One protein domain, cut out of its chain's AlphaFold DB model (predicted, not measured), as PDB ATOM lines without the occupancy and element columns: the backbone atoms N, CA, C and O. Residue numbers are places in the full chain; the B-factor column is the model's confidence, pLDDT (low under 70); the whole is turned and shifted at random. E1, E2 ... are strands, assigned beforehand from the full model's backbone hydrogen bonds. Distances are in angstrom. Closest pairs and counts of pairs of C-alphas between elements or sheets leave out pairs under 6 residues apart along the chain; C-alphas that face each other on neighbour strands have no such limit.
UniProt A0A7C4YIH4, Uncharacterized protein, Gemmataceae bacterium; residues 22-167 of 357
ATOM      1  N   ALA A  22      26.917  26.771 -37.819       86.19
ATOM      2  CA  ALA A  22      28.347  26.682 -37.641       86.19
ATOM      3  C   ALA A  22      28.720  25.222 -37.368       86.19
ATOM      4  O   ALA A  22      27.858  24.427 -36.963       86.19
ATOM      5  N   VAL A  23      29.997  24.894 -37.539       96.12
ATOM      6  CA  VAL A  23      30.564  23.645 -37.020       96.12
ATOM      7  C   VAL A  23      30.081  23.374 -35.591       96.12
ATOM      8  O   VAL A  23      29.919  24.298 -34.788       96.12
ATOM      9  N   ALA A  24      29.820  22.110 -35.264       96.75
ATOM     10  CA  ALA A  24      29.243  21.737 -33.976       96.75
ATOM     11  C   ALA A  24      29.815  20.423 -33.448       96.75
ATOM     12  O   ALA A  24      30.002  19.462 -34.195       96.75
ATOM     13  N   ALA A  25      30.007  20.341 -32.133       97.62
ATOM     14  CA  ALA A  25      30.411  19.123 -31.454       97.62
ATOM     15  C   ALA A  25      29.633  18.958 -30.142       97.62
ATOM     16  O   ALA A  25      29.635  19.826 -29.276       97.62
ATOM     17  N   PHE A  26      28.948  17.828 -29.967       97.56
ATOM     18  CA  PHE A  26      28.129  17.598 -28.776       97.56
ATOM     19  C   PHE A  26      28.035  16.119 -28.397       97.56
ATOM     20  O   PHE A  26      28.170  15.215 -29.222       97.56
ATOM     21  N   GLN A  27      27.777  15.866 -27.114       98.19
ATOM     22  CA  GLN A  27      27.524  14.528 -26.585       98.19
ATOM     23  C   GLN A  27      26.015  14.263 -26.505       98.19
ATOM     24  O   GLN A  27      25.259  15.078 -25.975       98.19
ATOM     25  N   TRP A  28      25.585  13.074 -26.930       98.25
ATOM     26  CA  TRP A  28      24.245  12.547 -26.680       98.25
ATOM     27  C   TRP A  28      24.322  11.120 -26.125       98.25
ATOM     28  O   TRP A  28      24.602  10.159 -26.842       98.25
ATOM     29  N   GLY A  29      24.088  10.972 -24.817       97.75
ATOM     30  CA  GLY A  29      24.261   9.684 -24.139       97.75
ATOM     31  C   GLY A  29      25.712   9.205 -24.234       97.75
ATOM     32  O   GLY A  29      26.619   9.948 -23.881       97.75
ATOM     33  N   SER A  30      25.940   7.990 -24.734       98.38
ATOM     34  CA  SER A  30      27.285   7.430 -24.971       98.38
ATOM     35  C   SER A  30      27.848   7.727 -26.367       98.38
ATOM     36  O   SER A  30      28.819   7.088 -26.783       98.38
ATOM     37  N   SER A  31      27.252   8.666 -27.101       98.50
ATOM     38  CA  SER A  31      27.702   9.065 -28.433       98.50
ATOM     39  C   SER A  31      28.268  10.479 -28.416       98.50
ATOM     40  O   SER A  31      27.667  11.383 -27.836       98.50
ATOM     41  N   LEU A  32      29.401  10.667 -29.082       98.62
ATOM     42  CA  LEU A  32      29.960  11.968 -29.422       98.62
ATOM     43  C   LEU A  32      29.703  12.223 -30.905       98.62
ATOM     44  O   LEU A  32      30.073  11.390 -31.731       98.62
ATOM     45  N   ILE A  33      29.048  13.333 -31.231       98.50
ATOM     46  CA  ILE A  33      28.709  13.706 -32.605       98.50
ATOM     47  C   ILE A  33      29.429  15.007 -32.935       98.50
ATOM     48  O   ILE A  33      29.306  15.984 -32.195       98.50
ATOM     49  N   ILE A  34      30.165  15.002 -34.039       98.31
ATOM     50  CA  ILE A  34      30.896  16.148 -34.577       98.31
ATOM     51  C   ILE A  34      30.387  16.377 -35.999       98.31
ATOM     52  O   ILE A  34      30.261  15.429 -36.775       98.31
ATOM     53  N   ARG A  35      30.041  17.619 -36.322       97.94
ATOM     54  CA  ARG A  35      29.501  18.015 -37.620       97.94
ATOM     55  C   ARG A  35      30.256  19.235 -38.135       97.94
ATOM     56  O   ARG A  35      30.208  20.281 -37.487       97.94
ATOM     57  N   GLY A  36      30.901  19.055 -39.275       97.38
ATOM     58  CA  GLY A  36      31.495  20.085 -40.106       97.38
ATOM     59  C   GLY A  36      30.481  20.917 -40.880       97.38
ATOM     60  O   GLY A  36      29.266  20.739 -40.721       97.38
ATOM     61  N   ASP A  37      30.980  21.852 -41.676       95.94
ATOM     62  CA  ASP A  37      30.186  22.704 -42.551       95.94
ATOM     63  C   ASP A  37      30.312  22.309 -44.033       95.94
ATOM     64  O   ASP A  37      30.042  21.159 -44.358       95.94
ATOM     65  N   ALA A  38      30.516  23.252 -44.948       96.19
ATOM     66  CA  ALA A  38      30.682  22.976 -46.379       96.19
ATOM     67  C   ALA A  38      31.997  23.551 -46.930       96.19
ATOM     68  O   ALA A  38      32.174  23.616 -48.147       96.19
ATOM     69  N   GLY A  39      32.852  24.072 -46.052       96.19
ATOM     70  CA  GLY A  39      34.236  24.388 -46.344       96.19
ATOM     71  C   GLY A  39      35.149  23.679 -45.354       96.19
ATOM     72  O   GLY A  39      34.684  23.076 -44.399       96.19
ATOM     73  N   ASP A  40      36.448  23.828 -45.582       97.88
ATOM     74  CA  ASP A  40      37.489  23.040 -44.927       97.88
ATOM     75  C   ASP A  40      37.424  23.099 -43.389       97.88
ATOM     76  O   ASP A  40      37.548  24.168 -42.766       97.88
ATOM     77  N   ASP A  41      37.304  21.924 -42.780       98.19
ATOM     78  CA  ASP A  41      37.252  21.704 -41.346       98.19
ATOM     79  C   ASP A  41      38.485  20.964 -40.827       98.19
ATOM     80  O   ASP A  41      38.978  19.985 -41.382       98.19
ATOM     81  N   VAL A  42      38.961  21.378 -39.652       98.44
ATOM     82  CA  VAL A  42      39.988  20.654 -38.897       98.44
ATOM     83  C   VAL A  42      39.376  20.083 -37.626       98.44
ATOM     84  O   VAL A  42      39.023  20.810 -36.690       98.44
ATOM     85  N   ILE A  43      39.308  18.757 -37.563       98.62
ATOM     86  CA  ILE A  43      38.675  17.988 -36.494       98.62
ATOM     87  C   ILE A  43      39.752  17.232 -35.719       98.62
ATOM     88  O   ILE A  43      40.458  16.390 -36.260       98.62
ATOM     89  N   ASN A  44      39.875  17.505 -34.422       98.56
ATOM     90  CA  ASN A  44      40.845  16.853 -33.544       98.56
ATOM     91  C   ASN A  44      40.129  16.123 -32.410       98.56
ATOM     92  O   ASN A  44      39.452  16.753 -31.596       98.56
ATOM     93  N   ILE A  45      40.317  14.807 -32.326       98.69
ATOM     94  CA  ILE A  45      39.689  13.916 -31.350       98.69
ATOM     95  C   ILE A  45      40.783  13.243 -30.524       98.69
ATOM     96  O   ILE A  45      41.668  12.585 -31.063       98.69
ATOM     97  N   ILE A  46      40.704  13.379 -29.203       98.56
ATOM     98  CA  ILE A  46      41.588  12.711 -28.248       98.56
ATOM     99  C   ILE A  46      40.750  11.750 -27.411       98.56
ATOM    100  O   ILE A  46      39.961  12.180 -26.567       98.56
ATOM    101  N   ASP A  47      40.940  10.452 -27.624       98.50
ATOM    102  CA  ASP A  47      40.332   9.388 -26.826       98.50
ATOM    103  C   ASP A  47      41.317   8.912 -25.751       98.50
ATOM    104  O   ASP A  47      42.465   8.581 -26.039       98.50
ATOM    105  N   GLN A  48      40.869   8.868 -24.498       98.38
ATOM    106  CA  GLN A  48      41.645   8.368 -23.358       98.38
ATOM    107  C   GLN A  48      41.478   6.853 -23.151       98.38
ATOM    108  O   GLN A  48      41.809   6.326 -22.094       98.38
ATOM    109  N   GLY A  49      40.859   6.136 -24.095       98.06
ATOM    110  CA  GLY A  49      40.720   4.676 -24.086       98.06
ATOM    111  C   GLY A  49      39.784   4.105 -23.011       98.06
ATOM    112  O   GLY A  49      39.490   2.911 -23.030       98.06
ATOM    113  N   ASN A  50      39.279   4.944 -22.104       97.56
ATOM    114  CA  ASN A  50      38.431   4.595 -20.958       97.56
ATOM    115  C   ASN A  50      37.018   5.212 -21.034       97.56
ATOM    116  O   ASN A  50      36.281   5.214 -20.049       97.56
ATOM    117  N   GLY A  51      36.661   5.787 -22.186       98.00
ATOM    118  CA  GLY A  51      35.364   6.423 -22.428       98.00
ATOM    119  C   GLY A  51      35.346   7.933 -22.252       98.00
ATOM    120  O   GLY A  51      34.344   8.553 -22.613       98.00
ATOM    121  N   THR A  52      36.430   8.542 -21.776       98.38
ATOM    122  CA  THR A  52      36.621   9.991 -21.874       98.38
ATOM    123  C   THR A  52      37.169  10.353 -23.249       98.38
ATOM    124  O   THR A  52      38.221   9.859 -23.650       98.38
ATOM    125  N   VAL A  53      36.463  11.228 -23.966       98.62
ATOM    126  CA  VAL A  53      36.859  11.699 -25.301       98.62
ATOM    127  C   VAL A  53      36.733  13.211 -25.356       98.62
ATOM    128  O   VAL A  53      35.682  13.748 -25.019       98.62
ATOM    129  N   THR A  54      37.774  13.889 -25.816       98.62
ATOM    130  CA  THR A  54      37.740  15.321 -26.125       98.62
ATOM    131  C   THR A  54      37.715  15.494 -27.633       98.62
ATOM    132  O   THR A  54      38.521  14.874 -28.320       98.62
ATOM    133  N   ALA A  55      36.835  16.343 -28.150       98.50
ATOM    134  CA  ALA A  55      36.826  16.719 -29.557       98.50
ATOM    135  C   ALA A  55      36.809  18.237 -29.715       98.50
ATOM    136  O   ALA A  55      36.123  18.933 -28.966       98.50
ATOM    137  N   ASN A  56      37.547  18.726 -30.708       98.38
ATOM    138  CA  ASN A  56      37.526  20.111 -31.159       98.38
ATOM    139  C   ASN A  56      37.334  20.119 -32.673       98.38
ATOM    140  O   ASN A  56      37.976  19.332 -33.367       98.38
ATOM    141  N   ILE A  57      36.497  21.021 -33.168       98.25
ATOM    142  CA  ILE A  57      36.332  21.292 -34.596       98.25
ATOM    143  C   ILE A  57      36.556  22.779 -34.850       98.25
ATOM    144  O   ILE A  57      36.162  23.623 -34.045       98.25
ATOM    145  N   THR A  58      37.245  23.104 -35.937       97.81
ATOM    146  CA  THR A  58      37.445  24.473 -36.416       97.81
ATOM    147  C   THR A  58      37.201  24.494 -37.912       97.81
ATOM    148  O   THR A  58      37.911  23.801 -38.628       97.81
ATOM    149  N   GLY A  59      36.238  25.300 -38.339       96.19
ATOM    150  CA  GLY A  59      35.856  25.490 -39.731       96.19
ATOM    151  C   GLY A  59      35.772  26.960 -40.098       96.19
ATOM    152  O   GLY A  59      35.979  27.857 -39.270       96.19
ATOM    153  N   THR A  60      35.403  27.230 -41.345       93.69
ATOM    154  CA  THR A  60      35.243  28.609 -41.836       93.69
ATOM    155  C   THR A  60      34.113  29.362 -41.126       93.69
ATOM    156  O   THR A  60      34.185  30.584 -40.954       93.69
ATOM    157  N   SER A  61      33.086  28.641 -40.665       92.19
ATOM    158  CA  SER A  61      31.932  29.202 -39.955       92.19
ATOM    159  C   SER A  61      32.137  29.392 -38.445       92.19
ATOM    160  O   SER A  61      31.305  30.042 -37.802       92.19
ATOM    161  N   GLY A  62      33.220  28.864 -37.858       95.06
ATOM    162  CA  GLY A  62      33.498  28.982 -36.425       95.06
ATOM    163  C   GLY A  62      34.299  27.823 -35.829       95.06
ATOM    164  O   GLY A  62      35.023  27.113 -36.516       95.06
ATOM    165  N   SER A  63      34.188  27.636 -34.515       96.56
ATOM    166  CA  SER A  63      34.837  26.539 -33.789       96.56
ATOM    167  C   SER A  63      33.947  26.045 -32.657       96.56
ATOM    168  O   SER A  63      33.296  26.865 -32.006       96.56
ATOM    169  N   ASP A  64      33.995  24.750 -32.356       97.12
ATOM    170  CA  ASP A  64      33.296  24.159 -31.214       97.12
ATOM    171  C   ASP A  64      34.157  23.091 -30.520       97.12
ATOM    172  O   ASP A  64      35.099  22.544 -31.101       97.12
ATOM    173  N   SER A  65      33.858  22.807 -29.253       97.62
ATOM    174  CA  SER A  65      34.588  21.818 -28.460       97.62
ATOM    175  C   SER A  65      33.687  21.111 -27.458       97.62
ATOM    176  O   SER A  65      32.817  21.716 -26.833       97.62
ATOM    177  N   VAL A  66      33.949  19.828 -27.243       98.25
ATOM    178  CA  VAL A  66      33.189  18.993 -26.314       98.25
ATOM    179  C   VAL A  66      34.113  18.011 -25.609       98.25
ATOM    180  O   VAL A  66      35.008  17.416 -26.208       98.25
ATOM    181  N   ILE A  67      33.870  17.813 -24.315       98.38
ATOM    182  CA  ILE A  67      34.473  16.732 -23.536       98.38
ATOM    183  C   ILE A  67      33.351  15.786 -23.141       98.38
ATOM    184  O   ILE A  67      32.461  16.145 -22.370       98.38
ATOM    185  N   GLY A  68      33.403  14.582 -23.691       98.25
ATOM    186  CA  GLY A  68      32.466  13.516 -23.412       98.25
ATOM    187  C   GLY A  68      32.981  12.532 -22.366       98.25
ATOM    188  O   GLY A  68      34.178  12.261 -22.279       98.25
ATOM    189  N   SER A  69      32.061  11.954 -21.594       98.31
ATOM    190  CA  SER A  69      32.338  10.832 -20.680       98.31
ATOM    191  C   SER A  69      31.450   9.632 -21.001       98.31
ATOM    192  O   SER A  69      30.338   9.802 -21.503       98.31
ATOM    193  N   ASN A  70      31.931   8.418 -20.708       98.00
ATOM    194  CA  ASN A  70      31.266   7.156 -21.067       98.00
ATOM    195  C   ASN A  70      30.913   7.063 -22.564       98.00
ATOM    196  O   ASN A  70      29.878   6.504 -22.941       98.00
ATOM    197  N   ILE A  71      31.753   7.647 -23.420       98.56
ATOM    198  CA  ILE A  71      31.575   7.610 -24.865       98.56
ATOM    199  C   ILE A  71      31.995   6.232 -25.357       98.56
ATOM    200  O   ILE A  71      33.115   5.794 -25.109       98.56
ATOM    201  N   LEU A  72      31.102   5.589 -26.099       98.50
ATOM    202  CA  LEU A  72      31.331   4.327 -26.796       98.50
ATOM    203  C   LEU A  72      31.325   4.520 -28.313       98.50
ATOM    204  O   LEU A  72      31.954   3.741 -29.019       98.50
ATOM    205  N   THR A  73      30.655   5.562 -28.809       98.69
ATOM    206  CA  THR A  73      30.559   5.875 -30.238       98.69
ATOM    207  C   THR A  73      31.050   7.293 -30.497       98.69
ATOM    208  O   THR A  73      30.630   8.218 -29.809       98.69
ATOM    209  N   VAL A  74      31.914   7.469 -31.490       98.69
ATOM    210  CA  VAL A  74      32.283   8.775 -32.042       98.69
ATOM    211  C   VAL A  74      31.854   8.796 -33.503       98.69
ATOM    212  O   VAL A  74      32.174   7.871 -34.247       98.69
ATOM    213  N   THR A  75      31.117   9.827 -33.899       98.75
ATOM    214  CA  THR A  75      30.659  10.017 -35.276       98.75
ATOM    215  C   THR A  75      31.045  11.407 -35.758       98.75
ATOM    216  O   THR A  75      30.719  12.395 -35.101       98.75
ATOM    217  N   VAL A  76      31.710  11.463 -36.907       98.62
ATOM    218  CA  VAL A  76      32.114  12.685 -37.603       98.62
ATOM    219  C   VAL A  76      31.379  12.758 -38.936       98.62
ATOM    220  O   VAL A  76      31.364  11.776 -39.673       98.62
ATOM    221  N   TYR A  77      30.780  13.910 -39.222       98.38
ATOM    222  CA  TYR A  77      30.241  14.275 -40.532       98.38
ATOM    223  C   TYR A  77      30.944  15.550 -40.987       98.38
ATOM    224  O   TYR A  77      30.553  16.613 -40.507       98.38
ATOM    225  N   ALA A  78      31.975  15.461 -41.825       98.12
ATOM    226  CA  ALA A  78      32.703  16.649 -42.281       98.12
ATOM    227  C   ALA A  78      31.927  17.376 -43.412       98.12
ATOM    228  O   ALA A  78      31.643  18.564 -43.307       98.12
ATOM    229  N   ASN A  79      31.246  16.589 -44.253       96.56
ATOM    230  CA  ASN A  79      30.287  16.955 -45.307       96.56
ATOM    231  C   ASN A  79      30.935  17.472 -46.587       96.56
ATOM    232  O   ASN A  79      30.705  16.853 -47.621       96.56
ATOM    233  N   GLY A  80      31.631  18.603 -46.576       95.56
ATOM    234  CA  GLY A  80      32.361  19.024 -47.763       95.56
ATOM    235  C   GLY A  80      33.345  20.150 -47.505       95.56
ATOM    236  O   GLY A  80      33.205  20.857 -46.516       95.56
ATOM    237  N   GLY A  81      34.256  20.356 -48.452       98.00
ATOM    238  CA  GLY A  81      35.515  21.060 -48.209       98.00
ATOM    239  C   GLY A  81      36.656  20.044 -48.153       98.00
ATOM    240  O   GLY A  81      36.398  18.851 -48.185       98.00
ATOM    241  N   ASP A  82      37.900  20.513 -48.101       98.44
ATOM    242  CA  ASP A  82      39.059  19.624 -47.956       98.44
ATOM    243  C   ASP A  82      39.346  19.431 -46.454       98.44
ATOM    244  O   ASP A  82      40.094  20.192 -45.824       98.44
ATOM    245  N   ASP A  83      38.692  18.448 -45.844       98.56
ATOM    246  CA  ASP A  83      38.629  18.281 -44.398       98.56
ATOM    247  C   ASP A  83      39.816  17.481 -43.841       98.56
ATOM    248  O   ASP A  83      40.384  16.581 -44.458       98.56
ATOM    249  N   THR A  84      40.213  17.763 -42.600       98.69
ATOM    250  CA  THR A  84      41.225  16.978 -41.878       98.69
ATOM    251  C   THR A  84      40.681  16.463 -40.554       98.69
ATOM    252  O   THR A  84      40.437  17.226 -39.618       98.69
ATOM    253  N   VAL A  85      40.600  15.140 -40.414       98.75
ATOM    254  CA  VAL A  85      40.165  14.443 -39.202       98.75
ATOM    255  C   VAL A  85      41.334  13.718 -38.545       98.75
ATOM    256  O   VAL A  85      41.833  12.713 -39.040       98.75
ATOM    257  N   ASN A  86      41.739  14.183 -37.367       98.69
ATOM    258  CA  ASN A  86      42.771  13.560 -36.544       98.69
ATOM    259  C   ASN A  86      42.136  12.860 -35.340       98.69
ATOM    260  O   ASN A  86      41.640  13.511 -34.419       98.69
ATOM    261  N   TYR A  87      42.198  11.533 -35.308       98.75
ATOM    262  CA  TYR A  87      41.842  10.719 -34.152       98.75
ATOM    263  C   TYR A  87      43.109  10.216 -33.461       98.75
ATOM    264  O   TYR A  87      43.914   9.508 -34.057       98.75
ATOM    265  N   ASN A  88      43.275  10.557 -32.186       98.62
ATOM    266  CA  ASN A  88      44.397  10.120 -31.366       98.62
ATOM    267  C   ASN A  88      43.900   9.383 -30.120       98.62
ATOM    268  O   ASN A  88      43.296   9.977 -29.224       98.62
ATOM    269  N   LEU A  89      44.198   8.092 -30.043       98.19
ATOM    270  CA  LEU A  89      43.997   7.289 -28.850       98.19
ATOM    271  C   LEU A  89      45.238   7.409 -27.957       98.19
ATOM    272  O   LEU A  89      46.251   6.747 -28.179       98.19
ATOM    273  N   ALA A  90      45.148   8.268 -26.943       97.56
ATOM    274  CA  ALA A  90      46.279   8.661 -26.105       97.56
ATOM    275  C   ALA A  90      46.812   7.525 -25.211       97.56
ATOM    276  O   ALA A  90      47.981   7.531 -24.827       97.56
ATOM    277  N   THR A  91      45.960   6.560 -24.868       96.88
ATOM    278  CA  THR A  91      46.293   5.374 -24.066       96.88
ATOM    279  C   THR A  91      45.556   4.161 -24.613       96.88
ATOM    280  O   THR A  91      44.521   4.338 -25.247       96.88
ATOM    281  N   SER A  92      46.012   2.938 -24.316       97.81
ATOM    282  CA  SER A  92      45.354   1.718 -24.807       97.81
ATOM    283  C   SER A  92      43.840   1.731 -24.592       97.81
ATOM    284  O   SER A  92      43.348   2.031 -23.502       97.81
ATOM    285  N   LEU A  93      43.100   1.378 -25.639       98.44
ATOM    286  CA  LEU A  93      41.656   1.219 -25.569       98.44
ATOM    287  C   LEU A  93      41.335  -0.065 -24.795       98.44
ATOM    288  O   LEU A  93      41.673  -1.157 -25.245       98.44
ATOM    289  N   VAL A  94      40.662   0.080 -23.650       98.06
ATOM    290  CA  VAL A  94      40.294  -1.031 -22.743       98.06
ATOM    291  C   VAL A  94      38.793  -1.329 -22.724       98.06
ATOM    292  O   VAL A  94      38.303  -2.129 -21.932       98.06
ATOM    293  N   GLN A  95      38.035  -0.653 -23.580       97.31
ATOM    294  CA  GLN A  95      36.596  -0.833 -23.729       97.31
ATOM    295  C   GLN A  95      36.220  -0.889 -25.210       97.31
ATOM    296  O   GLN A  95      37.066  -0.769 -26.093       97.31
ATOM    297  N   ARG A  96      34.932  -1.058 -25.510       98.25
ATOM    298  CA  ARG A  96      34.451  -0.968 -26.890       98.25
ATOM    299  C   ARG A  96      34.446   0.485 -27.378       98.25
ATOM    300  O   ARG A  96      33.888   1.349 -26.702       98.25
ATOM    301  N   ARG A  97      34.953   0.712 -28.590       98.62
ATOM    302  CA  ARG A  97      34.846   1.957 -29.355       98.62
ATOM    303  C   ARG A  97      34.298   1.680 -30.750       98.62
ATOM    304  O   ARG A  97      34.856   0.869 -31.483       98.62
ATOM    305  N   ASN A  98      33.258   2.415 -31.123       98.69
ATOM    306  CA  ASN A  98      32.824   2.565 -32.504       98.69
ATOM    307  C   ASN A  98      33.245   3.954 -32.994       98.69
ATOM    308  O   ASN A  98      32.958   4.952 -32.327       98.69
ATOM    309  N   LEU A  99      33.917   4.018 -34.133       98.69
ATOM    310  CA  LEU A  99      34.378   5.243 -34.770       98.69
ATOM    311  C   LEU A  99      33.818   5.277 -36.194       98.69
ATOM    312  O   LEU A  99      34.069   4.360 -36.967       98.69
ATOM    313  N   TYR A 100      33.047   6.307 -36.519       98.75
ATOM    314  CA  TYR A 100      32.476   6.511 -37.849       98.75
ATOM    315  C   TYR A 100      32.921   7.872 -38.368       98.75
ATOM    316  O   TYR A 100      32.540   8.892 -37.792       98.75
ATOM    317  N   LEU A 101      33.736   7.882 -39.417       98.69
ATOM    318  CA  LEU A 101      34.239   9.085 -40.064       98.69
ATOM    319  C   LEU A 101      33.639   9.163 -41.470       98.69
ATOM    320  O   LEU A 101      33.988   8.358 -42.329       98.69
ATOM    321  N   TYR A 102      32.705  10.087 -41.675       98.62
ATOM    322  CA  TYR A 102      32.146  10.408 -42.986       98.62
ATOM    323  C   TYR A 102      32.777  11.723 -43.435       98.62
ATOM    324  O   TYR A 102      32.462  12.758 -42.838       98.62
ATOM    325  N   LEU A 103      33.702  11.650 -44.393       98.56
ATOM    326  CA  LEU A 103      34.517  12.787 -44.820       98.56
ATOM    327  C   LEU A 103      33.685  13.677 -45.756       98.56
ATOM    328  O   LEU A 103      33.144  14.670 -45.281       98.56
ATOM    329  N   GLY A 104      33.267  13.186 -46.922       98.00
ATOM    330  CA  GLY A 104      32.188  13.807 -47.689       98.00
ATOM    331  C   GLY A 104      32.611  14.192 -49.098       98.00
ATOM    332  O   GLY A 104      32.690  13.326 -49.958       98.00
ATOM    333  N   TYR A 105      32.700  15.485 -49.389       97.88
ATOM    334  CA  TYR A 105      33.103  15.978 -50.706       97.88
ATOM    335  C   TYR A 105      34.346  16.848 -50.579       97.88
ATOM    336  O   TYR A 105      34.250  17.899 -49.958       97.88
ATOM    337  N   GLY A 106      35.400  16.540 -51.316       98.25
ATOM    338  CA  GLY A 106      36.659  17.280 -51.266       98.25
ATOM    339  C   GLY A 106      37.821  16.317 -51.097       98.25
ATOM    340  O   GLY A 106      37.615  15.114 -51.006       98.25
ATOM    341  N   ASP A 107      39.040  16.835 -51.124       98.62
ATOM    342  CA  ASP A 107      40.234  16.010 -50.947       98.62
ATOM    343  C   ASP A 107      40.522  15.868 -49.436       98.62
ATOM    344  O   ASP A 107      41.270  16.664 -48.852       98.62
ATOM    345  N   ASP A 108      39.911  14.877 -48.777       98.62
ATOM    346  CA  ASP A 108      39.910  14.771 -47.317       98.62
ATOM    347  C   ASP A 108      41.090  13.959 -46.752       98.62
ATOM    348  O   ASP A 108      41.690  13.088 -47.386       98.62
ATOM    349  N   ILE A 109      41.429  14.194 -45.480       98.75
ATOM    350  CA  ILE A 109      42.468  13.452 -44.753       98.75
ATOM    351  C   ILE A 109      41.918  12.892 -43.442       98.75
ATOM    352  O   ILE A 109      41.562  13.635 -42.529       98.75
ATOM    353  N   ALA A 110      41.982  11.573 -43.265       98.69
ATOM    354  CA  ALA A 110      41.703  10.897 -42.000       98.69
ATOM    355  C   ALA A 110      42.969  10.257 -41.411       98.69
ATOM    356  O   ALA A 110      43.480   9.264 -41.923       98.69
ATOM    357  N   ASN A 111      43.445  10.781 -40.280       98.69
ATOM    358  CA  ASN A 111      44.579  10.242 -39.529       98.69
ATOM    359  C   ASN A 111      44.097   9.559 -38.241       98.69
ATOM    360  O   ASN A 111      43.648  10.221 -37.305       98.69
ATOM    361  N   LEU A 112      44.226   8.237 -38.163       98.62
ATOM    362  CA  LEU A 112      43.864   7.417 -37.013       98.62
ATOM    363  C   LEU A 112      45.143   6.918 -36.329       98.62
ATOM    364  O   LEU A 112      45.710   5.902 -36.716       98.62
ATOM    365  N   ASN A 113      45.586   7.610 -35.283       98.50
ATOM    366  CA  ASN A 113      46.665   7.147 -34.415       98.50
ATOM    367  C   ASN A 113      46.076   6.367 -33.233       98.50
ATOM    368  O   ASN A 113      45.551   6.943 -32.275       98.50
ATOM    369  N   VAL A 114      46.124   5.041 -33.317       98.25
ATOM    370  CA  VAL A 114      45.552   4.126 -32.331       98.25
ATOM    371  C   VAL A 114      46.681   3.584 -31.457       98.25
ATOM    372  O   VAL A 114      47.227   2.525 -31.745       98.25
ATOM    373  N   GLY A 115      47.028   4.283 -30.367       94.44
ATOM    374  CA  GLY A 115      48.191   3.960 -29.519       94.44
ATOM    375  C   GLY A 115      48.259   2.520 -28.973       94.44
ATOM    376  O   GLY A 115      49.338   2.052 -28.612       94.44
ATOM    377  N   GLY A 116      47.134   1.800 -28.951       97.69
ATOM    378  CA  GLY A 116      47.040   0.360 -28.704       97.69
ATOM    379  C   GLY A 116      45.616  -0.069 -28.349       97.69
ATOM    380  O   GLY A 116      44.777   0.761 -27.997       97.69
ATOM    381  N   VAL A 117      45.322  -1.365 -28.409       98.25
ATOM    382  CA  VAL A 117      44.033  -1.934 -27.974       98.25
ATOM    383  C   VAL A 117      44.323  -3.137 -27.086       98.25
ATOM    384  O   VAL A 117      45.043  -4.044 -27.494       98.25
ATOM    385  N   THR A 118      43.814  -3.134 -25.853       98.44
ATOM    386  CA  THR A 118      44.132  -4.168 -24.856       98.44
ATOM    387  C   THR A 118      42.862  -4.618 -24.156       98.44
ATOM    388  O   THR A 118      42.280  -3.861 -23.384       98.44
ATOM    389  N   SER A 119      42.433  -5.859 -24.404       97.56
ATOM    390  CA  SER A 119      41.131  -6.372 -23.938       97.56
ATOM    391  C   SER A 119      39.943  -5.474 -24.323       97.56
ATOM    392  O   SER A 119      38.920  -5.442 -23.635       97.56
ATOM    393  N   GLY A 120      40.093  -4.718 -25.413       96.50
ATOM    394  CA  GLY A 120      39.115  -3.778 -25.943       96.50
ATOM    395  C   GLY A 120      38.661  -4.182 -27.341       96.50
ATOM    396  O   GLY A 120      39.243  -5.059 -27.978       96.50
ATOM    397  N   ASN A 121      37.625  -3.508 -27.839       98.19
ATOM    398  CA  ASN A 121      37.132  -3.730 -29.197       98.19
ATOM    399  C   ASN A 121      37.091  -2.405 -29.944       98.19
ATOM    400  O   ASN A 121      36.427  -1.476 -29.485       98.19
ATOM    401  N   LEU A 122      37.728  -2.335 -31.107       98.56
ATOM    402  CA  LEU A 122      37.634  -1.186 -31.999       98.56
ATOM    403  C   LEU A 122      36.884  -1.577 -33.271       98.56
ATOM    404  O   LEU A 122      37.212  -2.558 -33.935       98.56
ATOM    405  N   TYR A 123      35.884  -0.780 -33.614       98.69
ATOM    406  CA  TYR A 123      35.196  -0.833 -34.892       98.69
ATOM    407  C   TYR A 123      35.293   0.550 -35.531       98.69
ATOM    408  O   TYR A 123      34.640   1.482 -35.064       98.69
ATOM    409  N   ALA A 124      36.134   0.691 -36.548       98.56
ATOM    410  CA  ALA A 124      36.355   1.939 -37.261       98.56
ATOM    411  C   ALA A 124      35.833   1.827 -38.696       98.56
ATOM    412  O   ALA A 124      36.108   0.848 -39.386       98.56
ATOM    413  N   VAL A 125      35.083   2.836 -39.127       98.75
ATOM    414  CA  VAL A 125      34.644   3.018 -40.510       98.75
ATOM    415  C   VAL A 125      35.079   4.401 -40.954       98.75
ATOM    416  O   VAL A 125      34.767   5.381 -40.275       98.75
ATOM    417  N   VAL A 126      35.765   4.465 -42.085       98.69
ATOM    418  CA  VAL A 126      36.109   5.701 -42.785       98.69
ATOM    419  C   VAL A 126      35.476   5.638 -44.168       98.69
ATOM    420  O   VAL A 126      35.574   4.615 -44.839       98.69
ATOM    421  N   SER A 127      34.772   6.698 -44.548       98.62
ATOM    422  CA  SER A 127      34.129   6.844 -45.851       98.62
ATOM    423  C   SER A 127      34.564   8.178 -46.442       98.62
ATOM    424  O   SER A 127      34.158   9.205 -45.895       98.62
ATOM    425  N   GLY A 128      35.363   8.143 -47.507       98.00
ATOM    426  CA  GLY A 128      35.825   9.335 -48.223       98.00
ATOM    427  C   GLY A 128      34.711   9.956 -49.063       98.00
ATOM    428  O   GLY A 128      34.288  11.074 -48.807       98.00
ATOM    429  N   TYR A 129      34.034   9.105 -49.838       97.38
ATOM    430  CA  TYR A 129      32.912   9.418 -50.730       97.38
ATOM    431  C   TYR A 129      33.353  10.051 -52.050       97.38
ATOM    432  O   TYR A 129      33.297   9.329 -53.041       97.38
ATOM    433  N   ALA A 130      33.729  11.327 -52.125       97.31
ATOM    434  CA  ALA A 130      34.194  11.907 -53.386       97.31
ATOM    435  C   ALA A 130      35.315  12.930 -53.195       97.31
ATOM    436  O   ALA A 130      35.107  13.930 -52.520       97.31
ATOM    437  N   GLY A 131      36.389  12.756 -53.958       98.25
ATOM    438  CA  GLY A 131      37.595  13.580 -53.948       98.25
ATOM    439  C   GLY A 131      38.800  12.668 -53.751       98.25
ATOM    440  O   GLY A 131      38.620  11.469 -53.626       98.25
ATOM    441  N   ASN A 132      40.018  13.195 -53.821       98.56
ATOM    442  CA  ASN A 132      41.226  12.382 -53.659       98.56
ATOM    443  C   ASN A 132      41.547  12.246 -52.167       98.56
ATOM    444  O   ASN A 132      42.321  13.025 -51.597       98.56
ATOM    445  N   ASP A 133      40.931  11.263 -51.530       98.50
ATOM    446  CA  ASP A 133      40.937  11.067 -50.096       98.50
ATOM    447  C   ASP A 133      42.173  10.307 -49.613       98.50
ATOM    448  O   ASP A 133      42.709   9.390 -50.243       98.50
ATOM    449  N   ARG A 134      42.630  10.648 -48.407       98.62
ATOM    450  CA  ARG A 134      43.744   9.966 -47.748       98.62
ATOM    451  C   ARG A 134      43.364   9.449 -46.373       98.62
ATOM    452  O   ARG A 134      43.186  10.208 -45.423       98.62
ATOM    453  N   VAL A 135      43.418   8.133 -46.209       98.62
ATOM    454  CA  VAL A 135      43.205   7.448 -44.933       98.62
ATOM    455  C   VAL A 135      44.516   6.850 -44.433       98.62
ATOM    456  O   VAL A 135      45.113   5.985 -45.069       98.62
ATOM    457  N   MET A 136      44.970   7.277 -43.258       98.75
ATOM    458  CA  MET A 136      46.127   6.706 -42.572       98.75
ATOM    459  C   MET A 136      45.713   6.165 -41.208       98.75
ATOM    460  O   MET A 136      45.211   6.912 -40.373       98.75
ATOM    461  N   ALA A 137      45.957   4.882 -40.955       98.50
ATOM    462  CA  ALA A 137      45.694   4.243 -39.674       98.50
ATOM    463  C   ALA A 137      46.962   3.578 -39.128       98.50
ATOM    464  O   ALA A 137      47.406   2.549 -39.633       98.50
ATOM    465  N   ASP A 138      47.530   4.161 -38.078       98.44
ATOM    466  CA  ASP A 138      48.710   3.642 -37.395       98.44
ATOM    467  C   ASP A 138      48.292   3.023 -36.055       98.44
ATOM    468  O   ASP A 138      47.788   3.701 -35.158       98.44
ATOM    469  N   PHE A 139      48.520   1.722 -35.916       98.44
ATOM    470  CA  PHE A 139      48.195   0.941 -34.733       98.44
ATOM    471  C   PHE A 139      49.443   0.658 -33.891       98.44
ATOM    472  O   PHE A 139      50.498   0.240 -34.382       98.44
ATOM    473  N   GLY A 140      49.290   0.861 -32.583       98.25
ATOM    474  CA  GLY A 140      50.168   0.333 -31.552       98.25
ATOM    475  C   GLY A 140      49.960  -1.168 -31.333       98.25
ATOM    476  O   GLY A 140      49.523  -1.889 -32.227       98.25
ATOM    477  N   ALA A 141      50.290  -1.655 -30.136       98.19
ATOM    478  CA  ALA A 141      50.103  -3.066 -29.800       98.19
ATOM    479  C   ALA A 141      48.611  -3.428 -29.710       98.19
ATOM    480  O   ALA A 141      47.815  -2.655 -29.165       98.19
ATOM    481  N   ILE A 142      48.252  -4.613 -30.203       98.56
ATOM    482  CA  ILE A 142      46.890  -5.156 -30.144       98.56
ATOM    483  C   ILE A 142      46.957  -6.462 -29.356       98.56
ATOM    484  O   ILE A 142      47.552  -7.422 -29.825       98.56
ATOM    485  N   ASP A 143      46.395  -6.488 -28.149       98.69
ATOM    486  CA  ASP A 143      46.473  -7.629 -27.224       98.69
ATOM    487  C   ASP A 143      45.077  -8.047 -26.761       98.69
ATOM    488  O   ASP A 143      44.309  -7.223 -26.246       98.69
ATOM    489  N   ASN A 144      44.745  -9.328 -26.927       98.50
ATOM    490  CA  ASN A 144      43.480  -9.922 -26.498       98.50
ATOM    491  C   ASN A 144      42.247  -9.111 -26.955       98.50
ATOM    492  O   ASN A 144      41.346  -8.826 -26.166       98.50
ATOM    493  N   SER A 145      42.254  -8.643 -28.205       98.50
ATOM    494  CA  SER A 145      41.325  -7.617 -28.694       98.50
ATOM    495  C   SER A 145      40.689  -7.969 -30.038       98.50
ATOM    496  O   SER A 145      41.171  -8.823 -30.783       98.50
ATOM    497  N   PHE A 146      39.597  -7.275 -30.365       98.56
ATOM    498  CA  PHE A 146      38.938  -7.353 -31.671       98.56
ATOM    499  C   PHE A 146      39.009  -5.996 -32.377       98.56
ATOM    500  O   PHE A 146      38.448  -5.013 -31.887       98.56
ATOM    501  N   VAL A 147      39.671  -5.929 -33.530       98.62
ATOM    502  CA  VAL A 147      39.823  -4.699 -34.320       98.62
ATOM    503  C   VAL A 147      39.217  -4.899 -35.699       98.62
ATOM    504  O   VAL A 147      39.528  -5.864 -36.388       98.62
ATOM    505  N   ASN A 148      38.358  -3.970 -36.113       98.69
ATOM    506  CA  ASN A 148      37.878  -3.892 -37.487       98.69
ATOM    507  C   ASN A 148      38.111  -2.492 -38.005       98.69
ATOM    508  O   ASN A 148      37.728  -1.523 -37.343       98.69
ATOM    509  N   LEU A 149      38.682  -2.423 -39.193       98.56
ATOM    510  CA  LEU A 149      38.799  -1.205 -39.964       98.56
ATOM    511  C   LEU A 149      38.140  -1.442 -41.317       98.56
ATOM    512  O   LEU A 149      38.526  -2.355 -42.046       98.56
ATOM    513  N   PHE A 150      37.150  -0.615 -41.618       98.69
ATOM    514  CA  PHE A 150      36.541  -0.508 -42.931       98.69
ATOM    515  C   PHE A 150      36.929   0.849 -43.502       98.69
ATOM    516  O   PHE A 150      36.663   1.872 -42.870       98.69
ATOM    517  N   SER A 151      37.561   0.849 -44.664       98.31
ATOM    518  CA  SER A 151      37.857   2.054 -45.429       98.31
ATOM    519  C   SER A 151      37.134   1.935 -46.757       98.31
ATOM    520  O   SER A 151      37.375   0.969 -47.469       98.31
ATOM    521  N   TYR A 152      36.241   2.875 -47.041       98.44
ATOM    522  CA  TYR A 152      35.566   3.025 -48.326       98.44
ATOM    523  C   TYR A 152      36.036   4.359 -48.898       98.44
ATOM    524  O   TYR A 152      35.548   5.394 -48.438       98.44
ATOM    525  N   LEU A 153      37.039   4.352 -49.776       97.88
ATOM    526  CA  LEU A 153      37.674   5.605 -50.193       97.88
ATOM    527  C   LEU A 153      36.732   6.396 -51.107       97.88
ATOM    528  O   LEU A 153      36.275   7.457 -50.699       97.88
ATOM    529  N   GLY A 154      36.159   5.755 -52.125       97.25
ATOM    530  CA  GLY A 154      34.955   6.261 -52.783       97.25
ATOM    531  C   GLY A 154      35.166   6.498 -54.263       97.25
ATOM    532  O   GLY A 154      35.198   5.536 -55.019       97.25
ATOM    533  N   TYR A 155      35.152   7.756 -54.692       97.06
ATOM    534  CA  TYR A 155      35.397   8.169 -56.071       97.06
ATOM    535  C   TYR A 155      36.620   9.081 -56.107       97.06
ATOM    536  O   TYR A 155      36.730   9.935 -55.239       97.06
ATOM    537  N   HIS A 156      37.327   9.056 -57.237       98.06
ATOM    538  CA  HIS A 156      38.635   9.657 -57.525       98.06
ATOM    539  C   HIS A 156      39.816   8.794 -57.067       98.06
ATOM    540  O   HIS A 156      39.609   7.604 -56.870       98.06
ATOM    541  N   ASP A 157      41.027   9.358 -57.107       98.44
ATOM    542  CA  ASP A 157      42.287   8.635 -56.930       98.44
ATOM    543  C   ASP A 157      42.718   8.750 -55.458       98.44
ATOM    544  O   ASP A 157      43.246   9.778 -55.015       98.44
ATOM    545  N   ASP A 158      42.498   7.693 -54.690       98.44
ATOM    546  CA  ASP A 158      42.564   7.696 -53.237       98.44
ATOM    547  C   ASP A 158      43.806   6.986 -52.674       98.44
ATOM    548  O   ASP A 158      44.556   6.266 -53.344       98.44
ATOM    549  N   ASN A 159      44.060   7.167 -51.373       98.56
ATOM    550  CA  ASN A 159      45.144   6.479 -50.677       98.56
ATOM    551  C   ASN A 159      44.744   5.953 -49.298       98.56
ATOM    552  O   ASN A 159      44.477   6.722 -48.376       98.56
ATOM    553  N   ALA A 160      44.851   4.639 -49.104       98.56
ATOM    554  CA  ALA A 160      44.778   3.998 -47.799       98.56
ATOM    555  C   ALA A 160      46.155   3.495 -47.351       98.56
ATOM    556  O   ALA A 160      46.843   2.759 -48.056       98.56
ATOM    557  N   THR A 161      46.551   3.827 -46.126       98.69
ATOM    558  CA  THR A 161      47.726   3.246 -45.474       98.69
ATOM    559  C   THR A 161      47.378   2.746 -44.078       98.69
ATOM    560  O   THR A 161      46.932   3.520 -43.235       98.69
ATOM    561  N   VAL A 162      47.631   1.467 -43.806       98.69
ATOM    562  CA  VAL A 162      47.388   0.832 -42.505       98.69
ATOM    563  C   VAL A 162      48.681   0.217 -41.987       98.69
ATOM    564  O   VAL A 162      49.284  -0.604 -42.669       98.69
ATOM    565  N   ARG A 163      49.111   0.568 -40.773       98.69
ATOM    566  CA  ARG A 163      50.342   0.027 -40.175       98.69
ATOM    567  C   ARG A 163      50.105  -0.545 -38.795       98.69
ATOM    568  O   ARG A 163      49.493   0.097 -37.949       98.69
ATOM    569  N   PHE A 164      50.687  -1.707 -38.535       98.31
ATOM    570  CA  PHE A 164      50.770  -2.321 -37.215       98.31
ATOM    571  C   PHE A 164      52.232  -2.342 -36.780       98.31
ATOM    572  O   PHE A 164      52.968  -3.287 -37.047       98.31
ATOM    573  N   ASN A 165      52.662  -1.272 -36.108       94.62
ATOM    574  CA  ASN A 165      54.074  -1.060 -35.758       94.62
ATOM    575  C   ASN A 165      54.553  -1.928 -34.580       94.62
ATOM    576  O   ASN A 165      55.731  -1.911 -34.234       94.62
ATOM    577  N   ASN A 166      53.642  -2.648 -33.924       97.50
ATOM    578  CA  ASN A 166      53.913  -3.494 -32.766       97.50
ATOM    579  C   ASN A 166      53.249  -4.866 -32.941       97.50
ATOM    580  O   ASN A 166      52.564  -5.118 -33.931       97.50
ATOM    581  N   ALA A 167      53.455  -5.753 -31.968       98.12
ATOM    582  CA  ALA A 167      52.880  -7.089 -31.994       98.12
ATOM    583  C   ALA A 167      51.342  -7.077 -31.933       98.12
ATOM    584  O   ALA A 167      50.728  -6.280 -31.212       98.12
TER     585      ALA A 167
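This is residues 22 to 167 of the 357 residues of an uncharacterized protein of Gemmataceae bacterium (UniProt A0A7C4YIH4). Two sheets, one of seven strands and one of six, stand face to face as a flat sandwich, their strands nearly aligned. From E5 to E13 the chain winds in stacked turns, its strands alternating between the two sheets; at one end of the stack the hairpin E1 and E2 belongs to the smaller sheet, while E3, E4 and E5 fold back and forth in the larger. The printed part has 146 residues, with thirteen named strands, E1 to E13 in order along the chain, and no named helix; its class is all strand. Both sheets are mixed, in the orders E5 E4 E3 E7 E9 E11 E13 and E1 E2 E6 E8 E10 E12. The whole is compact, with a radius of gyration of the C-alphas of 14.3 A, and spans 40 by 33 by 18 A.

The larger sheet runs, strand beside strand, E5, residues 62 to 68, E4, residues 53 to 59, E3, residues 42 to 47, E7, residues 84 to 89, E9, residues 109 to 118, E11, residues 134 to 143, and E13, residues 159 to 164. Its edge strands are E5 and E13, and it is twisted, with C-alphas up to 4.6 A off its best plane. E3, E4 and E5 are a meander, each strand the antiparallel neighbour of the one before; E3 and E4 form a hairpin, as do E4 and E5. N 44 and O 56 are 2.8 A apart, and N 55 and O 66 are 2.9 A apart, both within hydrogen-bond range. The other neighbours in this sheet are parallel. Within hydrogen-bond range are N 45 and O 86 between E3 and E7, N 87 and O 111 between E7 and E9, N 112 and O 136 between E9 and E11, and N 137 and O 161 between E11 and E13, each 2.8 A. E9 bends by 53 degrees at residue 115, and E11 by 56 degrees at residue 140; these two C-alphas face each other at 4.6 A. The smaller sheet runs E1, residues 24 to 28, E2, residues 31 to 35, E6, residues 73 to 80, E8, residues 96 to 105, E10, residues 121 to 130, and E12, residues 146 to 155. It is twisted, with C-alphas up to 4.4 A off its best plane. E1 and E2 are an antiparallel hairpin, with N 26 and O 33 2.9 A apart; the later pairs are parallel, with N 34 and O 75 at 2.9 A, N 76 and O 100 at 2.8 A, N 101 and O 125 at 2.8 A, and N 124 and O 148 at 2.8 A. The two sheets make a sandwich, two sheets face to face, with facing parts 9.9 A centre to centre and strands at 8 degrees. Between the edge strands E1 and E5 the closest C-alphas, of Ala 24 and Asp 64, are 5.5 A apart. Between E12 and E13 the closest, of Leu 153 and Asn 159, are 7.5 A apart.

E1 begins at C-alpha 24, (29.243, 21.737, -33.976). The longest strands by residues are E8, 29.3 A from first to last C-alpha, E9, 26.6 A, E10, 29.0 A, E11, 27.2 A, and E12, 29.1 A. E8 begins at C-alpha 96, (34.451, -0.968, -26.890), and E13 ends at C-alpha 164, (50.770, -2.321, -37.215).

The two C-alphas farthest apart, of Ser 61 and Asn 144, are 43.0 A apart. The printed part has no cut. No link is long; those from E2 to E3 and E7 to E8 are short, the others tight. The mean pLDDT of the printed part is 97.9, and no printed residue is under 70.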